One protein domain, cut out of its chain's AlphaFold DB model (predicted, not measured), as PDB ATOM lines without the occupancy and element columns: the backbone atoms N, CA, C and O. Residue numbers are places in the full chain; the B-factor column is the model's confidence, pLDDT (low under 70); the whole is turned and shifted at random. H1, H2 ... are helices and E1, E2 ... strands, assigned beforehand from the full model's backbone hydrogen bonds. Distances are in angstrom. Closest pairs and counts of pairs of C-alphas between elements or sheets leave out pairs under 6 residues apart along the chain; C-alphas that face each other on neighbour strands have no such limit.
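AT A GLANCE: This is residues 91 to 164 of the 476 residues of an uncharacterized protein of Folsomia candida (UniProt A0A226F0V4). A small three-stranded sheet, E1 to E3, has two helices over one face: H1 crosses the strands, while H2 stands up from the sheet over E2. Two long stretches without a named element, residues 103 to 114 and 149 to 164, make up much of the rest, and the second begins by folding back beside E3, where residues 151 to 152 pair with 147 to 148. The 74 printed residues hold two named helices and then three named strands, in the order H1 H2 E1 E2 E3, and the sheet order E1 - E2 - E3 is antiparallel throughout. The class is mixed, helices and strands, with under half of the residues in named elements. The whole is compact and rounded, with a radius of gyration of the C-alphas of 11.4 A and spans of 30 by 25 by 22 A.

IN THESE COORDINATES: Find C-alpha 91 at (39.690, 46.787, 0.712); from there H1 runs through residues 91 to 102, 16.2 A long. Next look at C-alpha 115 at (31.019, 36.109, -14.774), where H2 begins; it covers residues 115 to 123 and 12.5 A. E1 follows at residues 126 to 129, 9.8 A long, then E2 at 137 to 142, 15.8 A. E3, residues 145 to 148 and 10.1 A long, ends at C-alpha 148, (38.543, 39.241, 5.481).

HOW THE PARTS SIT: Begin with the sheet, a meander, each strand the antiparallel neighbour of the one before. In the hairpin E1 and E2, at 152 degrees, you will find N 127 and O 139 at 2.8 A, within hydrogen-bond range. In the hairpin E2 and E3, at 163 degrees, N 142 and O 145 are at 3.0 A, also within range. H1 is on the sheet at a height of 9.1 A, over E1 and only just over E2, with 3 of its C-alphas falling on E2. It runs across the strands, only just, at 62 degrees to E1 on the local plane; its closest C-alphas to E1 are those of Ala 97 and Ile 129, 6.7 A apart. H1 and E3 are near each other. H2 is on the same face at a height of 8.3 A, over E2, and stands up from the sheet at 58 degrees; its closest C-alphas to E2 are those of Leu 121 and Lys 142, 5.1 A apart. H1 and H2 are close but not clearly touching, about perpendicular at 79 degrees, with the C-alphas of Leu 102 and Glu 116 closest at 6.9 A. In both helices every O i to N i+4 pair is within hydrogen-bond range.

THE WHOLE: The two C-alphas farthest apart are those of Ser 115 and Ser 133, at 31.8 A. The printed part has no cut. The link from H1 to H2 is long, with 12 residues. The mean pLDDT of the printed part is 87.5, and residues 132 to 134 are under 70.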
ATOM      1  N   VAL A  91      40.556  47.123   1.845       90.31
ATOM      2  CA  VAL A  91      39.690  46.787   0.712       90.31
ATOM      3  C   VAL A  91      40.404  46.984  -0.623       90.31
ATOM      4  O   VAL A  91      40.225  46.156  -1.507       90.31
ATOM      5  N   ALA A  92      41.263  48.001  -0.753       90.75
ATOM      6  CA  ALA A  92      42.088  48.182  -1.951       90.75
ATOM      7  C   ALA A  92      43.053  47.003  -2.160       90.75
ATOM      8  O   ALA A  92      43.097  46.437  -3.244       90.75
ATOM      9  N   PHE A  93      43.730  46.533  -1.106       91.00
ATOM     10  CA  PHE A  93      44.596  45.350  -1.223       91.00
ATOM     11  C   PHE A  93      43.817  44.074  -1.573       91.00
ATOM     12  O   PHE A  93      44.312  43.233  -2.321       91.00
ATOM     13  N   VAL A  94      42.596  43.922  -1.045       91.56
ATOM     14  CA  VAL A  94      41.702  42.812  -1.415       91.56
ATOM     15  C   VAL A  94      41.277  42.916  -2.878       91.56
ATOM     16  O   VAL A  94      41.312  41.912  -3.588       91.56
ATOM     17  N   PHE A  95      40.914  44.115  -3.332       93.12
ATOM     18  CA  PHE A  95      40.567  44.402  -4.719       93.12
ATOM     19  C   PHE A  95      41.713  44.029  -5.668       93.12
ATOM     20  O   PHE A  95      41.508  43.208  -6.559       93.12
ATOM     21  N   ASP A  96      42.926  44.530  -5.421       91.81
ATOM     22  CA  ASP A  96      44.099  44.275  -6.266       91.81
ATOM     23  C   ASP A  96      44.468  42.786  -6.317       91.81
ATOM     24  O   ASP A  96      44.806  42.243  -7.375       91.81
ATOM     25  N   ALA A  97      44.362  42.081  -5.186       91.06
ATOM     26  CA  ALA A  97      44.632  40.648  -5.130       91.06
ATOM     27  C   ALA A  97      43.594  39.825  -5.903       91.06
ATOM     28  O   ALA A  97      43.958  38.875  -6.596       91.06
ATOM     29  N   LEU A  98      42.309  40.186  -5.814       91.75
ATOM     30  CA  LEU A  98      41.250  39.549  -6.598       91.75
ATOM     31  C   LEU A  98      41.407  39.852  -8.088       91.75
ATOM     32  O   LEU A  98      41.308  38.933  -8.898       91.75
ATOM     33  N   LYS A  99      41.731  41.100  -8.441       93.25
ATOM     34  CA  LYS A  99      42.030  41.526  -9.813       93.25
ATOM     35  C   LYS A  99      43.171  40.697 -10.407       93.25
ATOM     36  O   LYS A  99      43.036  40.142 -11.496       93.25
ATOM     37  N   THR A 100      44.247  40.516  -9.640       91.56
ATOM     38  CA  THR A 100      45.396  39.676 -10.011       91.56
ATOM     39  C   THR A 100      45.005  38.202 -10.141       91.56
ATOM     40  O   THR A 100      45.365  37.553 -11.121       91.56
ATOM     41  N   HIS A 101      44.234  37.665  -9.189       91.12
ATOM     42  CA  HIS A 101      43.796  36.264  -9.204       91.12
ATOM     43  C   HIS A 101      42.908  35.942 -10.411       91.12
ATOM     44  O   HIS A 101      43.064  34.892 -11.031       91.12
ATOM     45  N   LEU A 102      41.994  36.852 -10.748       91.94
ATOM     46  CA  LEU A 102      41.099  36.730 -11.894       91.94
ATOM     47  C   LEU A 102      41.790  37.041 -13.227       91.94
ATOM     48  O   LEU A 102      41.189  36.803 -14.269       91.94
ATOM     49  N   LYS A 103      43.026  37.567 -13.204       93.38
ATOM     50  CA  LYS A 103      43.700  38.156 -14.373       93.38
ATOM     51  C   LYS A 103      42.783  39.156 -15.090       93.38
ATOM     52  O   LYS A 103      42.654  39.130 -16.310       93.38
ATOM     53  N   TRP A 104      42.092  39.986 -14.308       92.75
ATOM     54  CA  TRP A 104      41.041  40.867 -14.804       92.75
ATOM     55  C   TRP A 104      41.614  41.984 -15.685       92.75
ATOM     56  O   TRP A 104      42.465  42.756 -15.241       92.75
ATOM     57  N   THR A 105      41.120  42.069 -16.921       89.31
ATOM     58  CA  THR A 105      41.515  43.065 -17.934       89.31
ATOM     59  C   THR A 105      40.384  44.022 -18.323       89.31
ATOM     60  O   THR A 105      40.611  44.929 -19.118       89.31
ATOM     61  N   GLY A 106      39.173  43.825 -17.787       88.31
ATOM     62  CA  GLY A 106      38.020  44.694 -18.038       88.31
ATOM     63  C   GLY A 106      38.040  45.983 -17.209       88.31
ATOM     64  O   GLY A 106      38.969  46.241 -16.441       88.31
ATOM     65  N   VAL A 107      36.978  46.787 -17.327       90.44
ATOM     66  CA  VAL A 107      36.823  48.015 -16.529       90.44
ATOM     67  C   VAL A 107      36.624  47.652 -15.055       90.44
ATOM     68  O   VAL A 107      35.870  46.741 -14.716       90.44
ATOM     69  N   ASP A 108      37.298  48.368 -14.155       91.44
ATOM     70  CA  ASP A 108      37.296  48.069 -12.714       91.44
ATOM     71  C   ASP A 108      35.900  48.113 -12.079       91.44
ATOM     72  O   ASP A 108      35.622  47.354 -11.143       91.44
ATOM     73  N   LYS A 109      35.008  48.955 -12.614       90.44
ATOM     74  CA  LYS A 109      33.614  49.043 -12.167       90.44
ATOM     75  C   LYS A 109      32.834  47.742 -12.380       90.44
ATOM     76  O   LYS A 109      32.000  47.411 -11.546       90.44
ATOM     77  N   ASP A 110      33.180  46.969 -13.406       90.38
ATOM     78  CA  ASP A 110      32.454  45.763 -13.815       90.38
ATOM     79  C   ASP A 110      33.060  44.471 -13.239       90.38
ATOM     80  O   ASP A 110      32.517  43.377 -13.405       90.38
ATOM     81  N   MET A 111      34.192  44.560 -12.526       92.94
ATOM     82  CA  MET A 111      34.898  43.371 -12.039       92.94
ATOM     83  C   MET A 111      34.013  42.500 -11.145       92.94
ATOM     84  O   MET A 111      34.092  41.274 -11.195       92.94
ATOM     85  N   LYS A 112      33.165  43.109 -10.315       90.81
ATOM     86  CA  LYS A 112      32.320  42.383  -9.362       90.81
ATOM     87  C   LYS A 112      31.093  41.737 -10.003       90.81
ATOM     88  O   LYS A 112      30.743  40.616  -9.632       90.81
ATOM     89  N   SER A 113      30.489  42.421 -10.972       89.12
ATOM     90  CA  SER A 113      29.348  41.926 -11.746       89.12
ATOM     91  C   SER A 113      29.751  40.868 -12.783       89.12
ATOM     92  O   SER A 113      28.879  40.121 -13.245       89.12
ATOM     93  N   SER A 114      31.049  40.764 -13.097       91.44
ATOM     94  CA  SER A 114      31.622  39.815 -14.056       91.44
ATOM     95  C   SER A 114      31.291  38.345 -13.782       91.44
ATOM     96  O   SER A 114      31.061  37.902 -12.647       91.44
ATOM     97  N   SER A 115      31.307  37.544 -14.850       91.25
ATOM     98  CA  SER A 115      31.019  36.109 -14.774       91.25
ATOM     99  C   SER A 115      32.092  35.353 -13.977       91.25
ATOM    100  O   SER A 115      31.796  34.409 -13.239       91.25
ATOM    101  N   GLU A 116      33.337  35.806 -14.085       92.44
ATOM    102  CA  GLU A 116      34.543  35.271 -13.471       92.44
ATOM    103  C   GLU A 116      34.497  35.476 -11.960       92.44
ATOM    104  O   GLU A 116      34.680  34.523 -11.195       92.44
ATOM    105  N   MET A 117      34.158  36.691 -11.516       92.25
ATOM    106  CA  MET A 117      33.959  36.967 -10.099       92.25
ATOM    107  C   MET A 117      32.773  36.176  -9.547       92.25
ATOM    108  O   MET A 117      32.893  35.552  -8.493       92.25
ATOM    109  N   LYS A 118      31.642  36.111 -10.263       90.50
ATOM    110  CA  LYS A 118      30.473  35.324  -9.832       90.50
ATOM    111  C   LYS A 118      30.803  33.834  -9.675       90.50
ATOM    112  O   LYS A 118      30.333  33.206  -8.724       90.50
ATOM    113  N   LYS A 119      31.655  33.267 -10.539       90.62
ATOM    114  CA  LYS A 119      32.191  31.900 -10.384       90.62
ATOM    115  C   LYS A 119      33.087  31.781  -9.149       90.62
ATOM    116  O   LYS A 119      32.906  30.851  -8.361       90.62
ATOM    117  N   LEU A 120      34.003  32.729  -8.933       90.56
ATOM    118  CA  LEU A 120      34.880  32.740  -7.758       90.56
ATOM    119  C   LEU A 120      34.075  32.823  -6.448       90.56
ATOM    120  O   LEU A 120      34.319  32.045  -5.529       90.56
ATOM    121  N   LEU A 121      33.052  33.674  -6.397       87.81
ATOM    122  CA  LEU A 121      32.132  33.840  -5.266       87.81
ATOM    123  C   LEU A 121      31.332  32.586  -4.910       87.81
ATOM    124  O   LEU A 121      30.964  32.407  -3.745       87.81
ATOM    125  N   ARG A 122      31.073  31.704  -5.879       87.50
ATOM    126  CA  ARG A 122      30.419  30.405  -5.651       87.50
ATOM    127  C   ARG A 122      31.398  29.315  -5.221       87.50
ATOM    128  O   ARG A 122      30.974  28.334  -4.627       87.50
ATOM    129  N   SER A 123      32.693  29.486  -5.492       86.88
ATOM    130  CA  SER A 123      33.706  28.454  -5.246       86.88
ATOM    131  C   SER A 123      34.032  28.222  -3.767       86.88
ATOM    132  O   SER A 123      34.560  27.169  -3.421       86.88
ATOM    133  N   GLY A 124      33.759  29.195  -2.889       83.25
ATOM    134  CA  GLY A 124      34.125  29.103  -1.473       83.25
ATOM    135  C   GLY A 124      35.629  29.206  -1.204       83.25
ATOM    136  O   GLY A 124      36.068  28.893  -0.096       83.25
ATOM    137  N   LYS A 125      36.428  29.609  -2.201       88.25
ATOM    138  CA  LYS A 125      37.887  29.690  -2.095       88.25
ATOM    139  C   LYS A 125      38.330  30.717  -1.063       88.25
ATOM    140  O   LYS A 125      37.691  31.743  -0.841       88.25
ATOM    141  N   THR A 126      39.492  30.444  -0.482       88.25
ATOM    142  CA  THR A 126      40.182  31.367   0.411       88.25
ATOM    143  C   THR A 126      41.535  31.734  -0.186       88.25
ATOM    144  O   THR A 126      42.295  30.855  -0.584       88.25
ATOM    145  N   LEU A 127      41.820  33.029  -0.274       88.50
ATOM    146  CA  LEU A 127      43.045  33.603  -0.819       88.50
ATOM    147  C   LEU A 127      43.864  34.223   0.313       88.50
ATOM    148  O   LEU A 127      43.317  34.883   1.194       88.50
ATOM    149  N   MET A 128      45.180  34.039   0.275       88.00
ATOM    150  CA  MET A 128      46.103  34.697   1.197       88.00
ATOM    151  C   MET A 128      46.725  35.907   0.506       88.00
ATOM    152  O   MET A 128      47.344  35.769  -0.545       88.00
ATOM    153  N   ILE A 129      46.567  37.083   1.107       86.81
ATOM    154  CA  ILE A 129      47.125  38.345   0.620       86.81
ATOM    155  C   ILE A 129      48.253  38.770   1.553       86.81
ATOM    156  O   ILE A 129      48.106  38.706   2.775       86.81
ATOM    157  N   ASN A 130      49.356  39.248   0.976       81.81
ATOM    158  CA  ASN A 130      50.484  39.827   1.703       81.81
ATOM    159  C   ASN A 130      50.546  41.339   1.417       81.81
ATOM    160  O   ASN A 130      51.163  41.737   0.428       81.81
ATOM    161  N   PRO A 131      49.887  42.195   2.222       77.56
ATOM    162  CA  PRO A 131      49.994  43.639   2.058       77.56
ATOM    163  C   PRO A 131      51.414  44.116   2.410       77.56
ATOM    164  O   PRO A 131      52.037  43.521   3.291       77.56
ATOM    165  N   PRO A 132      51.902  45.232   1.836       69.88
ATOM    166  CA  PRO A 132      53.271  45.721   2.053       69.88
ATOM    167  C   PRO A 132      53.635  46.049   3.513       69.88
ATOM    168  O   PRO A 132      54.810  46.184   3.831       69.88
ATOM    169  N   SER A 133      52.648  46.224   4.400       65.06
ATOM    170  CA  SER A 133      52.841  46.770   5.754       65.06
ATOM    171  C   SER A 133      51.987  46.114   6.851       65.06
ATOM    172  O   SER A 133      51.821  46.691   7.925       65.06
ATOM    173  N   LYS A 134      51.401  44.929   6.613       63.75
ATOM    174  CA  LYS A 134      50.518  44.246   7.582       63.75
ATOM    175  C   LYS A 134      50.699  42.727   7.587       63.75
ATOM    176  O   LYS A 134      51.149  42.144   6.607       63.75
ATOM    177  N   ASN A 135      50.265  42.098   8.685       73.81
ATOM    178  CA  ASN A 135      50.098  40.645   8.785       73.81
ATOM    179  C   ASN A 135      49.286  40.101   7.599       73.81
ATOM    180  O   ASN A 135      48.387  40.782   7.095       73.81
ATOM    181  N   LYS A 136      49.597  38.864   7.182       81.38
ATOM    182  CA  LYS A 136      48.908  38.178   6.081       81.38
ATOM    183  C   LYS A 136      47.392  38.244   6.278       81.38
ATOM    184  O   LYS A 136      46.891  37.906   7.349       81.38
ATOM    185  N   ILE A 137      46.668  38.667   5.246       85.31
ATOM    186  CA  ILE A 137      45.208  38.774   5.271       85.31
ATOM    187  C   ILE A 137      44.629  37.548   4.575       85.31
ATOM    188  O   ILE A 137      44.923  37.287   3.411       85.31
ATOM    189  N   GLN A 138      43.777  36.816   5.282       89.38
ATOM    190  CA  GLN A 138      42.995  35.728   4.714       89.38
ATOM    191  C   GLN A 138      41.680  36.290   4.160       89.38
ATOM    192  O   GLN A 138      40.860  36.813   4.915       89.38
ATOM    193  N   VAL A 139      41.484  36.191   2.847       91.19
ATOM    194  CA  VAL A 139      40.259  36.604   2.153       91.19
ATOM    195  C   VAL A 139      39.457  35.378   1.776       91.19
ATOM    196  O   VAL A 139      39.887  34.580   0.954       91.19
ATOM    197  N   THR A 140      38.271  35.237   2.346       90.44
ATOM    198  CA  THR A 140      37.333  34.165   2.006       90.44
ATOM    199  C   THR A 140      36.303  34.687   1.013       90.44
ATOM    200  O   THR A 140      35.698  35.735   1.236       90.44
ATOM    201  N   VAL A 141      36.106  33.949  -0.076       89.38
ATOM    202  CA  VAL A 141      35.218  34.300  -1.185       89.38
ATOM    203  C   VAL A 141      34.171  33.187  -1.308       89.38
ATOM    204  O   VAL A 141      34.417  32.152  -1.925       89.38
ATOM    205  N   LYS A 142      33.030  33.335  -0.623       84.50
ATOM    206  CA  LYS A 142      32.040  32.256  -0.427       84.50
ATOM    207  C   LYS A 142      30.609  32.782  -0.472       84.50
ATOM    208  O   LYS A 142      30.335  33.843   0.071       84.50
ATOM    209  N   ASN A 143      29.691  32.010  -1.058       79.12
ATOM    210  CA  ASN A 143      28.244  32.275  -1.106       79.12
ATOM    211  C   ASN A 143      27.857  33.662  -1.663       79.12
ATOM    212  O   ASN A 143      26.848  34.226  -1.250       79.12
ATOM    213  N   GLY A 144      28.632  34.225  -2.596       81.25
ATOM    214  CA  GLY A 144      28.367  35.590  -3.079       81.25
ATOM    215  C   GLY A 144      29.031  36.694  -2.252       81.25
ATOM    216  O   GLY A 144      28.730  37.861  -2.475       81.25
ATOM    217  N   PHE A 145      29.912  36.353  -1.307       86.06
ATOM    218  CA  PHE A 145      30.518  37.306  -0.376       86.06
ATOM    219  C   PHE A 145      32.039  37.303  -0.443       86.06
ATOM    220  O   PHE A 145      32.660  36.270  -0.690       86.06
ATOM    221  N   ILE A 146      32.626  38.459  -0.129       91.56
ATOM    222  CA  ILE A 146      34.062  38.632   0.093       91.56
ATOM    223  C   ILE A 146      34.247  39.073   1.545       91.56
ATOM    224  O   ILE A 146      33.761  40.133   1.945       91.56
ATOM    225  N   THR A 147      34.939  38.270   2.346       90.62
ATOM    226  CA  THR A 147      35.201  38.547   3.766       90.62
ATOM    227  C   THR A 147      36.681  38.445   4.085       90.62
ATOM    228  O   THR A 147      37.374  37.606   3.521       90.62
ATOM    229  N   TYR A 148      37.162  39.269   5.010       88.12
ATOM    230  CA  TYR A 148      38.543  39.241   5.481       88.12
ATOM    231  C   TYR A 148      38.590  39.581   6.976       88.12
ATOM    232  O   TYR A 148      38.071  40.611   7.412       88.12
ATOM    233  N   GLY A 149      39.172  38.692   7.785       82.75
ATOM    234  CA  GLY A 149      39.059  38.774   9.247       82.75
ATOM    235  C   GLY A 149      37.596  38.735   9.716       82.75
ATOM    236  O   GLY A 149      36.810  37.923   9.237       82.75
ATOM    237  N   THR A 150      37.214  39.634  10.627       79.56
ATOM    238  CA  THR A 150      35.820  39.821  11.088       79.56
ATOM    239  C   THR A 150      34.980  40.705  10.152       79.56
ATOM    240  O   THR A 150      33.788  40.916  10.381       79.56
ATOM    241  N   THR A 151      35.579  41.194   9.067       86.31
ATOM    242  CA  THR A 151      35.022  42.215   8.177       86.31
ATOM    243  C   THR A 151      34.623  41.609   6.826       86.31
ATOM    244  O   THR A 151      34.969  40.474   6.495       86.31
ATOM    245  N   GLY A 152      33.864  42.344   6.012       89.94
ATOM    246  CA  GLY A 152      33.628  41.975   4.616       89.94
ATOM    247  C   GLY A 152      33.390  43.175   3.719       89.94
ATOM    248  O   GLY A 152      33.374  44.307   4.190       89.94
ATOM    249  N   ILE A 153      33.235  42.923   2.427       91.69
ATOM    250  CA  ILE A 153      32.954  43.939   1.408       91.69
ATOM    251  C   ILE A 153      31.450  43.920   1.116       91.69
ATOM    252  O   ILE A 153      30.819  42.865   1.196       91.69
ATOM    253  N   CYS A 154      30.876  45.086   0.813       90.06
ATOM    254  CA  CYS A 154      29.490  45.226   0.368       90.06
ATOM    255  C   CYS A 154      29.162  44.235  -0.764       90.06
ATOM    256  O   CYS A 154      30.014  43.972  -1.608       90.06
ATOM    257  N   LYS A 155      27.952  43.672  -0.790       87.81
ATOM    258  CA  LYS A 155      27.502  42.733  -1.828       87.81
ATOM    259  C   LYS A 155      27.151  43.416  -3.152       87.81
ATOM    260  O   LYS A 155      27.177  42.740  -4.169       87.81
ATOM    261  N   ASP A 156      26.847  44.715  -3.138       87.62
ATOM    262  CA  ASP A 156      26.526  45.467  -4.352       87.62
ATOM    263  C   ASP A 156      27.637  45.333  -5.412       87.62
ATOM    264  O   ASP A 156      28.838  45.349  -5.086       87.62
ATOM    265  N   ASP A 157      27.205  45.146  -6.661       87.50
ATOM    266  CA  ASP A 157      28.044  44.794  -7.808       87.50
ATOM    267  C   ASP A 157      29.004  45.942  -8.188       87.50
ATOM    268  O   ASP A 157      30.091  45.678  -8.701       87.50
ATOM    269  N   TYR A 158      28.684  47.193  -7.839       89.56
ATOM    270  CA  TYR A 158      29.468  48.383  -8.190       89.56
ATOM    271  C   TYR A 158      30.109  49.074  -6.973       89.56
ATOM    272  O   TYR A 158      30.715  50.143  -7.107       89.56
ATOM    273  N   CYS A 159      30.035  48.463  -5.781       90.25
ATOM    274  CA  CYS A 159      30.509  49.071  -4.536       90.25
ATOM    275  C   CYS A 159      31.654  48.327  -3.847       90.25
ATOM    276  O   CYS A 159      31.492  47.208  -3.365       90.25
ATOM    277  N   TRP A 160      32.791  48.990  -3.641       92.31
ATOM    278  CA  TRP A 160      33.936  48.440  -2.902       92.31
ATOM    279  C   TRP A 160      34.094  49.005  -1.484       92.31
ATOM    280  O   TRP A 160      35.204  49.131  -0.970       92.31
ATOM    281  N   LYS A 161      32.986  49.329  -0.809       90.69
ATOM    282  CA  LYS A 161      33.000  49.720   0.610       90.69
ATOM    283  C   LYS A 161      32.995  48.515   1.544       90.69
ATOM    284  O   LYS A 161      32.499  47.433   1.217       90.69
ATOM    285  N   VAL A 162      33.523  48.729   2.746       88.31
ATOM    286  CA  VAL A 162      33.413  47.783   3.861       88.31
ATOM    287  C   VAL A 162      31.933  47.586   4.213       88.31
ATOM    288  O   VAL A 162      31.186  48.556   4.326       88.31
ATOM    289  N   ARG A 163      31.500  46.334   4.389       85.25
ATOM    290  CA  ARG A 163      30.159  46.015   4.891       85.25
ATOM    291  C   ARG A 163      30.042  46.441   6.353       85.25
ATOM    292  O   ARG A 163      30.974  46.230   7.130       85.25
ATOM    293  N   SER A 164      28.890  46.968   6.738       71.69
ATOM    294  CA  SER A 164      28.644  47.460   8.100       71.69
ATOM    295  C   SER A 164      27.616  46.621   8.874       71.69
ATOM    296  O   SER A 164      27.730  46.513  10.089       71.69
TER     297      SER A 164